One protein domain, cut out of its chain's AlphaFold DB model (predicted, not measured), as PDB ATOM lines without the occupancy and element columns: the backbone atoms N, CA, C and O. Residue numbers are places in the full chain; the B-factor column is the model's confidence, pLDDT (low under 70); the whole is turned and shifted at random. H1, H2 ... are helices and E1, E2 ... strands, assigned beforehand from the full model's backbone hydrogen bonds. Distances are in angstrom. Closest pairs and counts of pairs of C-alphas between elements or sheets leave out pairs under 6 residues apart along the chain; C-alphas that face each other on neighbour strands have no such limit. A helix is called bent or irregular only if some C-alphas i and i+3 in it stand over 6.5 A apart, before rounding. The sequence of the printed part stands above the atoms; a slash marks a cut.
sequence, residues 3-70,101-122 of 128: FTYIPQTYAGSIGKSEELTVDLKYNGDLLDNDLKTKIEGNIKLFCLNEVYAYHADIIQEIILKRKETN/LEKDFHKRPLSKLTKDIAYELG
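AT A GLANCE: This is residues 3 to 70 and 101 to 122 of the 128 residues of an uncharacterized protein of Chryseobacterium sp (UniProt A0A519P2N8). A short two-stranded antiparallel ribbon, E1 and E2, is partly covered by three helices that pack on it: H3 on E2, H6 on E1, and the first part of H4, residues 56 to 60, on both strands. H2 lies off one end of the ribbon and residues 27 to 35 stick out there, while H5 makes a far corner with H6. The printed part has 90 residues, with six named helices and two named strands in the order E1 H1 E2 H2 H3 H4 H5 H6 along the chain, and its class is mostly helix. It is only just compact, close to loose, with a radius of gyration of the C-alphas of 14.4 A and spans of 43 by 30 by 23 A.

IN THESE COORDINATES: E1, residues 3 to 7, begins at C-alpha 3 (-42.692, 34.885, -17.749); E2 is residues 20 to 25, 15.4 A long. H1 is residues 10 to 13, H3 48 to 53. H2, residues 33 to 45, measures 18.1 A, H4, residues 56 to 69, 20.0 A. H5, residues 102 to 107, is irregular: C-alphas 103 and 106 are 7.3 A apart. H6, residues 111 to 120, measures 14.4 A and ends at C-alpha 120 (-48.374, 29.022, -20.624).

HOW THE PARTS SIT: E1 and E2 are antiparallel at 145 degrees, with N 4 and O 23 at 2.8 A. The closest C-alphas of E2 and H3, Val 22 and Ala 53, are 5.4 A apart; those of E1 and H6, Phe 3 and Asp 116, 5.5 A. H4, with residues 58 to 62 alone, touches H6 at a steep tilt of 47 degrees, the closest C-alphas being Ile 62 and Ala 118, 6.7 A. H5 and H6 only just touch, with 3 pairs of C-alphas within 8 A, only at the corner by their link; the closest are Phe 105 and Ser 111, 5.3 A. H1 and H4 are close but not clearly touching, Gly 12 to Gln 60 being 7.2 A between C-alphas; so are H2 and H3, Ile 43 to Asn 49, 7.1 A. H2, H3, H4 and H6 have every O i to N i+4 pair within hydrogen-bond range; H5 has 0 of 2, with 2 of 3 O i to N i+3 pairs, and H1 is too short for such a pair.

THE WHOLE: The two C-alphas farthest apart, Asp 34 and Glu 68, are 43.7 A apart. Residues 71 to 100 are not printed; C-alphas 70 and 101 are 23.2 A apart across the cut. Of the links that are printed whole, none is long. Residues 27 to 31 are under pLDDT 70.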
ATOM      1  N   PHE A   3     -42.390  34.024 -16.609       87.38
ATOM      2  CA  PHE A   3     -42.692  34.885 -17.749       87.38
ATOM      3  C   PHE A   3     -44.079  34.570 -18.304       87.38
ATOM      4  O   PHE A   3     -44.521  33.424 -18.289       87.38
ATOM      5  N   THR A   4     -44.753  35.605 -18.781       87.56
ATOM      6  CA  THR A   4     -46.033  35.533 -19.482       87.56
ATOM      7  C   THR A   4     -46.002  36.501 -20.660       87.56
ATOM      8  O   THR A   4     -45.119  37.364 -20.731       87.56
ATOM      9  N   TYR A   5     -46.950  36.385 -21.581       89.44
ATOM     10  CA  TYR A   5     -47.100  37.348 -22.665       89.44
ATOM     11  C   TYR A   5     -48.520  37.911 -22.735       89.44
ATOM     12  O   TYR A   5     -49.505  37.240 -22.433       89.44
ATOM     13  N   ILE A   6     -48.618  39.170 -23.157       87.31
ATOM     14  CA  ILE A   6     -49.883  39.871 -23.374       87.31
ATOM     15  C   ILE A   6     -49.894  40.350 -24.829       87.31
ATOM     16  O   ILE A   6     -49.123  41.250 -25.174       87.31
ATOM     17  N   PRO A   7     -50.716  39.753 -25.707       87.19
ATOM     18  CA  PRO A   7     -50.844  40.221 -27.078       87.19
ATOM     19  C   PRO A   7     -51.573  41.568 -27.104       87.19
ATOM     20  O   PRO A   7     -52.614  41.731 -26.470       87.19
ATOM     21  N   GLN A   8     -51.038  42.529 -27.855       87.88
ATOM     22  CA  GLN A   8     -51.647  43.851 -28.031       87.88
ATOM     23  C   GLN A   8     -52.662  43.855 -29.180       87.88
ATOM     24  O   GLN A   8     -53.569  44.687 -29.223       87.88
ATOM     25  N   THR A   9     -52.545  42.899 -30.103       89.00
ATOM     26  CA  THR A   9     -53.442  42.750 -31.252       89.00
ATOM     27  C   THR A   9     -53.846  41.296 -31.471       89.00
ATOM     28  O   THR A   9     -53.182  40.359 -31.024       89.00
ATOM     29  N   TYR A  10     -54.929  41.089 -32.229       85.50
ATOM     30  CA  TYR A  10     -55.344  39.751 -32.665       85.50
ATOM     31  C   TYR A  10     -54.224  39.017 -33.415       85.50
ATOM     32  O   TYR A  10     -54.032  37.820 -33.214       85.50
ATOM     33  N   ALA A  11     -53.472  39.733 -34.261       84.00
ATOM     34  CA  ALA A  11     -52.357  39.166 -35.008       84.00
ATOM     35  C   ALA A  11     -51.236  38.673 -34.076       84.00
ATOM     36  O   ALA A  11     -50.683  37.600 -34.328       84.00
ATOM     37  N   GLY A  12     -50.963  39.394 -32.981       84.19
ATOM     38  CA  GLY A  12     -50.041  38.960 -31.928       84.19
ATOM     39  C   GLY A  12     -50.494  37.671 -31.238       84.19
ATOM     40  O   GLY A  12     -49.706  36.742 -31.077       84.19
ATOM     41  N   SER A  13     -51.791  37.536 -30.934       82.12
ATOM     42  CA  SER A  13     -52.345  36.331 -30.287       82.12
ATOM     43  C   SER A  13     -52.168  35.048 -31.101       82.12
ATOM     44  O   SER A  13     -52.114  33.960 -30.536       82.12
ATOM     45  N   ILE A  14     -52.106  35.164 -32.429       83.38
ATOM     46  CA  ILE A  14     -51.971  34.026 -33.349       83.38
ATOM     47  C   ILE A  14     -50.553  33.865 -33.914       83.38
ATOM     48  O   ILE A  14     -50.371  33.084 -34.850       83.38
ATOM     49  N   GLY A  15     -49.576  34.624 -33.399       82.19
ATOM     50  CA  GLY A  15     -48.176  34.562 -33.830       82.19
ATOM     51  C   GLY A  15     -47.913  35.132 -35.231       82.19
ATOM     52  O   GLY A  15     -46.913  34.789 -35.854       82.19
ATOM     53  N   LYS A  16     -48.805  35.978 -35.766       84.69
ATOM     54  CA  LYS A  16     -48.626  36.650 -37.071       84.69
ATOM     55  C   LYS A  16     -47.976  38.035 -36.969       84.69
ATOM     56  O   LYS A  16     -47.670  38.618 -38.002       84.69
ATOM     57  N   SER A  17     -47.825  38.563 -35.759       85.88
ATOM     58  CA  SER A  17     -47.242  39.874 -35.470       85.88
ATOM     59  C   SER A  17     -46.433  39.796 -34.174       85.88
ATOM     60  O   SER A  17     -46.751  38.983 -33.303       85.88
ATOM     61  N   GLU A  18     -45.430  40.661 -34.047       85.56
ATOM     62  CA  GLU A  18     -44.611  40.855 -32.841       85.56
ATOM     63  C   GLU A  18     -45.263  41.824 -31.838       85.56
ATOM     64  O   GLU A  18     -44.674  42.154 -30.815       85.56
ATOM     65  N   GLU A  19     -46.486  42.294 -32.109       85.88
ATOM     66  CA  GLU A  19     -47.260  43.188 -31.235       85.88
ATOM     67  C   GLU A  19     -47.749  42.462 -29.966       85.88
ATOM     68  O   GLU A  19     -48.941  42.200 -29.764       85.88
ATOM     69  N   LEU A  20     -46.806  42.112 -29.098       86.69
ATOM     70  CA  LEU A  20     -47.006  41.478 -27.806       86.69
ATOM     71  C   LEU A  20     -45.992  42.028 -26.804       86.69
ATOM     72  O   LEU A  20     -44.901  42.461 -27.158       86.69
ATOM     73  N   THR A  21     -46.361  42.013 -25.531       84.38
ATOM     74  CA  THR A  21     -45.503  42.474 -24.439       84.38
ATOM     75  C   THR A  21     -45.227  41.332 -23.481       84.38
ATOM     76  O   THR A  21     -46.143  40.584 -23.133       84.38
ATOM     77  N   VAL A  22     -43.979  41.217 -23.035       84.69
ATOM     78  CA  VAL A  22     -43.577  40.242 -22.017       84.69
ATOM     79  C   VAL A  22     -43.862  40.814 -20.642       84.69
ATOM     80  O   VAL A  22     -43.477  41.945 -20.352       84.69
ATOM     81  N   ASP A  23     -44.511  40.027 -19.796       83.94
ATOM     82  CA  ASP A  23     -44.778  40.391 -18.411       83.94
ATOM     83  C   ASP A  23     -44.250  39.316 -17.447       83.94
ATOM     84  O   ASP A  23     -44.023  38.156 -17.805       83.94
ATOM     85  N   LEU A  24     -43.982  39.727 -16.212       83.62
ATOM     86  CA  LEU A  24     -43.383  38.902 -15.170       83.62
ATOM     87  C   LEU A  24     -44.405  38.654 -14.062       83.62
ATOM     88  O   LEU A  24     -44.602  39.479 -13.172       83.62
ATOM     89  N   LYS A  25     -45.019  37.467 -14.068       81.38
ATOM     90  CA  LYS A  25     -45.998  37.065 -13.052       81.38
ATOM     91  C   LYS A  25     -45.331  36.428 -11.835       81.38
ATOM     92  O   LYS A  25     -44.434  35.577 -11.924       81.38
ATOM     93  N   TYR A  26     -45.810  36.804 -10.657       73.44
ATOM     94  CA  TYR A  26     -45.444  36.172  -9.393       73.44
ATOM     95  C   TYR A  26     -46.323  34.944  -9.161       73.44
ATOM     96  O   TYR A  26     -47.520  34.984  -9.405       73.44
ATOM     97  N   ASN A  27     -45.710  33.848  -8.708       63.38
ATOM     98  CA  ASN A  27     -46.362  32.538  -8.604       63.38
ATOM     99  C   ASN A  27     -46.476  32.052  -7.148       63.38
ATOM    100  O   ASN A  27     -46.563  30.854  -6.921       63.38
ATOM    101  N   GLY A  28     -46.367  32.955  -6.169       61.47
ATOM    102  CA  GLY A  28     -46.411  32.616  -4.747       61.47
ATOM    103  C   GLY A  28     -47.364  33.527  -3.988       61.47
ATOM    104  O   GLY A  28     -47.508  34.699  -4.346       61.47
ATOM    105  N   ASP A  29     -47.977  32.980  -2.940       59.44
ATOM    106  CA  ASP A  29     -48.759  33.745  -1.974       59.44
ATOM    107  C   ASP A  29     -47.854  34.792  -1.317       59.44
ATOM    108  O   ASP A  29     -46.825  34.479  -0.714       59.44
ATOM    109  N   LEU A  30     -48.216  36.061  -1.497       58.25
ATOM    110  CA  LEU A  30     -47.465  37.258  -1.105       58.25
ATOM    111  C   LEU A  30     -47.471  37.487   0.419       58.25
ATOM    112  O   LEU A  30     -47.851  38.555   0.889       58.25
ATOM    113  N   LEU A  31     -47.068  36.492   1.208       59.22
ATOM    114  CA  LEU A  31     -47.053  36.596   2.670       59.22
ATOM    115  C   LEU A  31     -45.921  37.492   3.204       59.22
ATOM    116  O   LEU A  31     -46.012  37.950   4.339       59.22
ATOM    117  N   ASP A  32     -44.897  37.796   2.396       72.94
ATOM    118  CA  ASP A  32     -43.768  38.636   2.809       72.94
ATOM    119  C   ASP A  32     -43.581  39.869   1.902       72.94
ATOM    120  O   ASP A  32     -43.136  39.785   0.749       72.94
ATOM    121  N   ASN A  33     -43.929  41.043   2.441       78.31
ATOM    122  CA  ASN A  33     -43.819  42.333   1.754       78.31
ATOM    123  C   ASN A  33     -42.359  42.747   1.483       78.31
ATOM    124  O   ASN A  33     -42.106  43.473   0.516       78.31
ATOM    125  N   ASP A  34     -41.396  42.285   2.287       83.81
ATOM    126  CA  ASP A  34     -39.980  42.626   2.093       83.81
ATOM    127  C   ASP A  34     -39.420  41.936   0.840       83.81
ATOM    128  O   ASP A  34     -38.768  42.560  -0.005       83.81
ATOM    129  N   LEU A  35     -39.773  40.660   0.644       81.81
ATOM    130  CA  LEU A  35     -39.409  39.909  -0.558       81.81
ATOM    131  C   LEU A  35     -40.011  40.528  -1.823       81.81
ATOM    132  O   LEU A  35     -39.303  40.671  -2.819       81.81
ATOM    133  N   LYS A  36     -41.281  40.949  -1.786       81.31
ATOM    134  CA  LYS A  36     -41.921  41.633  -2.921       81.31
ATOM    135  C   LYS A  36     -41.150  42.895  -3.318       81.31
ATOM    136  O   LYS A  36     -40.797  43.060  -4.485       81.31
ATOM    137  N   THR A  37     -40.827  43.734  -2.337       85.38
ATOM    138  CA  THR A  37     -40.113  45.000  -2.556       85.38
ATOM    139  C   THR A  37     -38.726  44.767  -3.160       85.38
ATOM    140  O   THR A  37     -38.336  45.452  -4.105       85.38
ATOM    141  N   LYS A  38     -37.994  43.750  -2.684       87.12
ATOM    142  CA  LYS A  38     -36.687  43.366  -3.242       87.12
ATOM    143  C   LYS A  38     -36.781  42.892  -4.691       87.12
ATOM    144  O   LYS A  38     -35.943  43.270  -5.509       87.12
ATOM    145  N   ILE A  39     -37.788  42.085  -5.032       84.62
ATOM    146  CA  ILE A  39     -37.935  41.582  -6.405       84.62
ATOM    147  C   ILE A  39     -38.347  42.714  -7.350       84.62
ATOM    148  O   ILE A  39     -37.743  42.854  -8.410       84.62
ATOM    149  N   GLU A  40     -39.294  43.569  -6.957       85.56
ATOM    150  CA  GLU A  40     -39.654  44.760  -7.737       85.56
ATOM    151  C   GLU A  40     -38.461  45.706  -7.923       85.56
ATOM    152  O   GLU A  40     -38.256  46.234  -9.017       85.56
ATOM    153  N   GLY A  41     -37.642  45.876  -6.880       89.06
ATOM    154  CA  GLY A  41     -36.384  46.616  -6.948       89.06
ATOM    155  C   GLY A  41     -35.422  46.027  -7.979       89.06
ATOM    156  O   GLY A  41     -34.906  46.766  -8.811       89.06
ATOM    157  N   ASN A  42     -35.247  44.704  -7.996       89.06
ATOM    158  CA  ASN A  42     -34.401  44.023  -8.980       89.06
ATOM    159  C   ASN A  42     -34.953  44.143 -10.407       89.06
ATOM    160  O   ASN A  42     -34.190  44.413 -11.330       89.06
ATOM    161  N   ILE A  43     -36.265  43.979 -10.605       87.44
ATOM    162  CA  ILE A  43     -36.896  44.125 -11.928       87.44
ATOM    163  C   ILE A  43     -36.637  45.525 -12.488       87.44
ATOM    164  O   ILE A  43     -36.269  45.650 -13.656       87.44
ATOM    165  N   LYS A  44     -36.789  46.560 -11.651       89.38
ATOM    166  CA  LYS A  44     -36.523  47.954 -12.027       89.38
ATOM    167  C   LYS A  44     -35.037  48.213 -12.258       89.38
ATOM    168  O   LYS A  44     -34.687  48.823 -13.256       89.38
ATOM    169  N   LEU A  45     -34.165  47.735 -11.368       93.06
ATOM    170  CA  LEU A  45     -32.718  47.956 -11.446       93.06
ATOM    171  C   LEU A  45     -32.101  47.335 -12.704       93.06
ATOM    172  O   LEU A  45     -31.228  47.936 -13.320       93.06
ATOM    173  N   PHE A  46     -32.551  46.136 -13.076       88.62
ATOM    174  CA  PHE A  46     -32.067  45.422 -14.258       88.62
ATOM    175  C   PHE A  46     -32.908  45.682 -15.514       88.62
ATOM    176  O   PHE A  46     -32.680  45.022 -16.527       88.62
ATOM    177  N   CYS A  47     -33.887  46.593 -15.449       88.44
ATOM    178  CA  CYS A  47     -34.812  46.911 -16.542       88.44
ATOM    179  C   CYS A  47     -35.389  45.661 -17.231       88.44
ATOM    180  O   CYS A  47     -35.497  45.606 -18.455       88.44
ATOM    181  N   LEU A  48     -35.745  44.626 -16.457       87.75
ATOM    182  CA  LEU A  48     -36.064  43.313 -17.032       87.75
ATOM    183  C   LEU A  48     -37.249  43.393 -18.000       87.75
ATOM    184  O   LEU A  48     -37.197  42.800 -19.069       87.75
ATOM    185  N   ASN A  49     -38.281  44.172 -17.678       84.31
ATOM    186  CA  ASN A  49     -39.441  44.326 -18.559       84.31
ATOM    187  C   ASN A  49     -39.054  44.893 -19.934       84.31
ATOM    188  O   ASN A  49     -39.544  44.416 -20.950       84.31
ATOM    189  N   GLU A  50     -38.145  45.868 -19.975       86.56
ATOM    190  CA  GLU A  50     -37.681  46.488 -21.221       86.56
ATOM    191  C   GLU A  50     -36.795  45.525 -22.013       86.56
ATOM    192  O   GLU A  50     -37.010  45.328 -23.205       86.56
ATOM    193  N   VAL A  51     -35.840  44.870 -21.345       89.38
ATOM    194  CA  VAL A  51     -34.923  43.910 -21.980       89.38
ATOM    195  C   VAL A  51     -35.693  42.741 -22.590       89.38
ATOM    196  O   VAL A  51     -35.452  42.374 -23.735       89.38
ATOM    197  N   TYR A  52     -36.640  42.165 -21.849       86.44
ATOM    198  CA  TYR A  52     -37.420  41.033 -22.340       86.44
ATOM    199  C   TYR A  52     -38.470  41.436 -23.384       86.44
ATOM    200  O   TYR A  52     -38.802  40.605 -24.226       86.44
ATOM    201  N   ALA A  53     -38.939  42.690 -23.402       85.50
ATOM    202  CA  ALA A  53     -39.824  43.188 -24.458       85.50
ATOM    203  C   ALA A  53     -39.167  43.177 -25.850       85.50
ATOM    204  O   ALA A  53     -39.865  42.969 -26.838       85.50
ATOM    205  N   TYR A  54     -37.839  43.314 -25.943       87.88
ATOM    206  CA  TYR A  54     -37.111  43.179 -27.215       87.88
ATOM    207  C   TYR A  54     -37.098  41.754 -27.781       87.88
ATOM    208  O   TYR A  54     -36.710  41.568 -28.928       87.88
ATOM    209  N   HIS A  55     -37.509  40.753 -26.998       88.56
ATOM    210  CA  HIS A  55     -37.528  39.344 -27.396       88.56
ATOM    211  C   HIS A  55     -38.938  38.853 -27.762       88.56
ATOM    212  O   HIS A  55     -39.288  37.688 -27.542       88.56
ATOM    213  N   ALA A  56     -39.776  39.760 -28.276       88.12
ATOM    214  CA  ALA A  56     -41.125  39.448 -28.737       88.12
ATOM    215  C   ALA A  56     -41.126  38.481 -29.936       88.12
ATOM    216  O   ALA A  56     -42.015  37.633 -30.036       88.12
ATOM    217  N   ASP A  57     -40.093  38.552 -30.776       90.12
ATOM    218  CA  ASP A  57     -39.816  37.648 -31.896       90.12
ATOM    219  C   ASP A  57     -39.774  36.175 -31.450       90.12
ATOM    220  O   ASP A  57     -40.467  35.316 -32.000       90.12
ATOM    221  N   ILE A  58     -39.047  35.880 -30.370       90.69
ATOM    222  CA  ILE A  58     -38.911  34.521 -29.831       90.69
ATOM    223  C   ILE A  58     -40.262  33.993 -29.343       90.69
ATOM    224  O   ILE A  58     -40.590  32.821 -29.535       90.69
ATOM    225  N   ILE A  59     -41.068  34.842 -28.707       90.69
ATOM    226  CA  ILE A  59     -42.401  34.462 -28.224       90.69
ATOM    227  C   ILE A  59     -43.336  34.209 -29.401       90.69
ATOM    228  O   ILE A  59     -44.050  33.202 -29.408       90.69
ATOM    229  N   GLN A  60     -43.296  35.073 -30.413       92.06
ATOM    230  CA  GLN A  60     -44.061  34.903 -31.639       92.06
ATOM    231  C   GLN A  60     -43.740  33.559 -32.308       92.06
ATOM    232  O   GLN A  60     -44.663  32.836 -32.687       92.06
ATOM    233  N   GLU A  61     -42.462  33.180 -32.405       91.31
ATOM    234  CA  GLU A  61     -42.064  31.885 -32.964       91.31
ATOM    235  C   GLU A  61     -42.647  30.705 -32.180       91.31
ATOM    236  O   GLU A  61     -43.083  29.719 -32.778       91.31
ATOM    237  N   ILE A  62     -42.678  30.781 -30.846       90.88
ATOM    238  CA  ILE A  62     -43.253  29.720 -30.009       90.88
ATOM    239  C   ILE A  62     -44.766  29.619 -30.250       90.88
ATOM    240  O   ILE A  62     -45.279  28.510 -30.417       90.88
ATOM    241  N   ILE A  63     -45.474  30.750 -30.330       90.00
ATOM    242  CA  ILE A  63     -46.914  30.792 -30.636       90.00
ATOM    243  C   ILE A  63     -47.186  30.210 -32.029       90.00
ATOM    244  O   ILE A  63     -48.111  29.414 -32.203       90.00
ATOM    245  N   LEU A  64     -46.371  30.565 -33.021       90.44
ATOM    246  CA  LEU A  64     -46.501  30.043 -34.376       90.44
ATOM    247  C   LEU A  64     -46.273  28.526 -34.402       90.44
ATOM    248  O   LEU A  64     -47.107  27.790 -34.927       90.44
ATOM    249  N   LYS A  65     -45.199  28.040 -33.765       88.75
ATOM    250  CA  LYS A  65     -44.918  26.601 -33.630       88.75
ATOM    251  C   LYS A  65     -46.086  25.873 -32.977       88.75
ATOM    252  O   LYS A  65     -46.497  24.829 -33.479       88.75
ATOM    253  N   ARG A  66     -46.651  26.434 -31.904       88.06
ATOM    254  CA  ARG A  66     -47.845  25.902 -31.238       88.06
ATOM    255  C   ARG A  66     -48.988  25.708 -32.228       88.06
ATOM    256  O   ARG A  66     -49.538  24.617 -32.343       88.06
ATOM    257  N   LYS A  67     -49.327  26.779 -32.943       87.88
ATOM    258  CA  LYS A  67     -50.471  26.839 -33.845       87.88
ATOM    259  C   LYS A  67     -50.345  25.864 -35.014       87.88
ATOM    260  O   LYS A  67     -51.297  25.150 -35.303       87.88
ATOM    261  N   GLU A  68     -49.186  25.823 -35.663       87.19
ATOM    262  CA  GLU A  68     -48.973  24.974 -36.842       87.19
ATOM    263  C   GLU A  68     -48.908  23.481 -36.481       87.19
ATOM    264  O   GLU A  68     -49.247  22.623 -37.292       87.19
ATOM    265  N   THR A  69     -48.490  23.153 -35.255       83.38
ATOM    266  CA  THR A  69     -48.264  21.760 -34.822       83.38
ATOM    267  C   THR A  69     -49.319  21.243 -33.848       83.38
ATOM    268  O   THR A  69     -49.258  20.082 -33.445       83.38
ATOM    269  N   ASN A  70     -50.277  22.090 -33.460       83.81
ATOM    270  CA  ASN A  70     -51.342  21.799 -32.502       83.81
ATOM    271  C   ASN A  70     -50.819  21.134 -31.210       83.81
ATOM    272  O   ASN A  70     -51.257  20.047 -30.835       83.81
ATOM    273  N   LEU A 101     -34.103  21.680 -18.797       87.62
ATOM    274  CA  LEU A 101     -33.819  21.549 -17.374       87.62
ATOM    275  C   LEU A 101     -33.397  22.882 -16.760       87.62
ATOM    276  O   LEU A 101     -32.501  23.557 -17.261       87.62
ATOM    277  N   GLU A 102     -33.986  23.209 -15.609       86.75
ATOM    278  CA  GLU A 102     -33.721  24.474 -14.907       86.75
ATOM    279  C   GLU A 102     -32.259  24.615 -14.489       86.75
ATOM    280  O   GLU A 102     -31.680  25.698 -14.587       86.75
ATOM    281  N   LYS A 103     -31.628  23.493 -14.114       88.81
ATOM    282  CA  LYS A 103     -30.201  23.435 -13.778       88.81
ATOM    283  C   LYS A 103     -29.311  23.930 -14.919       88.81
ATOM    284  O   LYS A 103     -28.207  24.385 -14.655       88.81
ATOM    285  N   ASP A 104     -29.782  23.865 -16.164       89.69
ATOM    286  CA  ASP A 104     -29.032  24.195 -17.373       89.69
ATOM    287  C   ASP A 104     -29.419  25.554 -17.977       89.69
ATOM    288  O   ASP A 104     -28.814  25.976 -18.960       89.69
ATOM    289  N   PHE A 105     -30.363  26.295 -17.384       88.56
ATOM    290  CA  PHE A 105     -30.778  27.605 -17.907       88.56
ATOM    291  C   PHE A 105     -29.646  28.628 -17.961       88.56
ATOM    292  O   PHE A 105     -29.639  29.491 -18.832       88.56
ATOM    293  N   HIS A 106     -28.658  28.514 -17.075       87.38
ATOM    294  CA  HIS A 106     -27.484  29.383 -17.082       87.38
ATOM    295  C   HIS A 106     -26.589  29.179 -18.320       87.38
ATOM    296  O   HIS A 106     -25.759  30.034 -18.615       87.38
ATOM    297  N   LYS A 107     -26.740  28.066 -19.055       89.81
ATOM    298  CA  LYS A 107     -25.922  27.750 -20.237       89.81
ATOM    299  C   LYS A 107     -26.368  28.492 -21.496       89.81
ATOM    300  O   LYS A 107     -25.575  28.614 -22.428       89.81
ATOM    301  N   ARG A 108     -27.622  28.955 -21.564       88.69
ATOM    302  CA  ARG A 108     -28.139  29.713 -22.712       88.69
ATOM    303  C   ARG A 108     -29.153  30.764 -22.255       88.69
ATOM    304  O   ARG A 108     -30.121  30.396 -21.581       88.69
ATOM    305  N   PRO A 109     -28.968  32.042 -22.635       87.06
ATOM    306  CA  PRO A 109     -29.920  33.093 -22.293       87.06
ATOM    307  C   PRO A 109     -31.319  32.744 -22.813       87.06
ATOM    308  O   PRO A 109     -31.461  32.004 -23.782       87.06
ATOM    309  N   LEU A 110     -32.351  33.266 -22.146       89.44
ATOM    310  CA  LEU A 110     -33.764  33.095 -22.516       89.44
ATOM    311  C   LEU A 110     -34.323  31.664 -22.403       89.44
ATOM    312  O   LEU A 110     -35.517  31.476 -22.611       89.44
ATOM    313  N   SER A 111     -33.534  30.671 -21.967       90.81
ATOM    314  CA  SER A 111     -34.039  29.299 -21.753       90.81
ATOM    315  C   SER A 111     -35.253  29.265 -20.816       90.81
ATOM    316  O   SER A 111     -36.228  28.562 -21.077       90.81
ATOM    317  N   LYS A 112     -35.226  30.089 -19.760       90.62
ATOM    318  CA  LYS A 112     -36.354  30.239 -18.838       90.62
ATOM    319  C   LYS A 112     -37.583  30.863 -19.510       90.62
ATOM    320  O   LYS A 112     -38.676  30.341 -19.341       90.62
ATOM    321  N   LEU A 113     -37.396  31.937 -20.288       90.62
ATOM    322  CA  LEU A 113     -38.472  32.596 -21.041       90.62
ATOM    323  C   LEU A 113     -39.170  31.591 -21.963       90.62
ATOM    324  O   LEU A 113     -40.382  31.435 -21.906       90.62
ATOM    325  N   THR A 114     -38.398  30.860 -22.769       91.62
ATOM    326  CA  THR A 114     -38.943  29.885 -23.718       91.62
ATOM    327  C   THR A 114     -39.722  28.771 -23.027       91.62
ATOM    328  O   THR A 114     -40.779  28.382 -23.519       91.62
ATOM    329  N   LYS A 115     -39.241  28.265 -21.883       90.56
ATOM    330  CA  LYS A 115     -39.963  27.238 -21.125       90.56
ATOM    331  C   LYS A 115     -41.248  27.780 -20.507       90.56
ATOM    332  O   LYS A 115     -42.280  27.135 -20.651       90.56
ATOM    333  N   ASP A 116     -41.189  28.942 -19.860       90.88
ATOM    334  CA  ASP A 116     -42.347  29.560 -19.207       90.88
ATOM    335  C   ASP A 116     -43.460  29.866 -20.228       90.88
ATOM    336  O   ASP A 116     -44.621  29.546 -19.987       90.88
ATOM    337  N   ILE A 117     -43.103  30.381 -21.409       90.62
ATOM    338  CA  ILE A 117     -44.056  30.665 -22.492       90.62
ATOM    339  C   ILE A 117     -44.598  29.377 -23.120       90.62
ATOM    340  O   ILE A 117     -45.800  29.258 -23.332       90.62
ATOM    341  N   ALA A 118     -43.748  28.379 -23.389       89.19
ATOM    342  CA  ALA A 118     -44.206  27.087 -23.908       89.19
ATOM    343  C   ALA A 118     -45.157  26.371 -22.931       89.19
ATOM    344  O   ALA A 118     -46.060  25.652 -23.359       89.19
ATOM    345  N   TYR A 119     -44.958  26.585 -21.631       88.56
ATOM    346  CA  TYR A 119     -45.829  26.104 -20.570       88.56
ATOM    347  C   TYR A 119     -47.159  26.869 -20.514       88.56
ATOM    348  O   TYR A 119     -48.211  26.242 -20.503       88.56
ATOM    349  N   GLU A 120     -47.146  28.207 -20.548       87.50
ATOM    350  CA  GLU A 120     -48.374  29.022 -20.624       87.50
ATOM    351  C   GLU A 120     -49.212  28.677 -21.865       87.50
ATOM    352  O   GLU A 120     -50.441  28.652 -21.836       87.50
ATOM    353  N   LEU A 121     -48.527  28.335 -22.952       86.38
ATOM    354  CA  LEU A 121     -49.114  27.845 -24.183       86.38
ATOM    355  C   LEU A 121     -49.469  26.350 -24.146       86.38
ATOM    356  O   LEU A 121     -49.768  25.803 -25.191       86.38
ATOM    357  N   GLY A 122     -49.416  25.631 -23.027       83.38
ATOM    358  CA  GLY A 122     -49.835  24.221 -22.962       83.38
ATOM    359  C   GLY A 122     -49.103  23.250 -23.909       83.38
ATOM    360  O   GLY A 122     -49.557  22.124 -24.097       83.38
TER     361      GLY A 122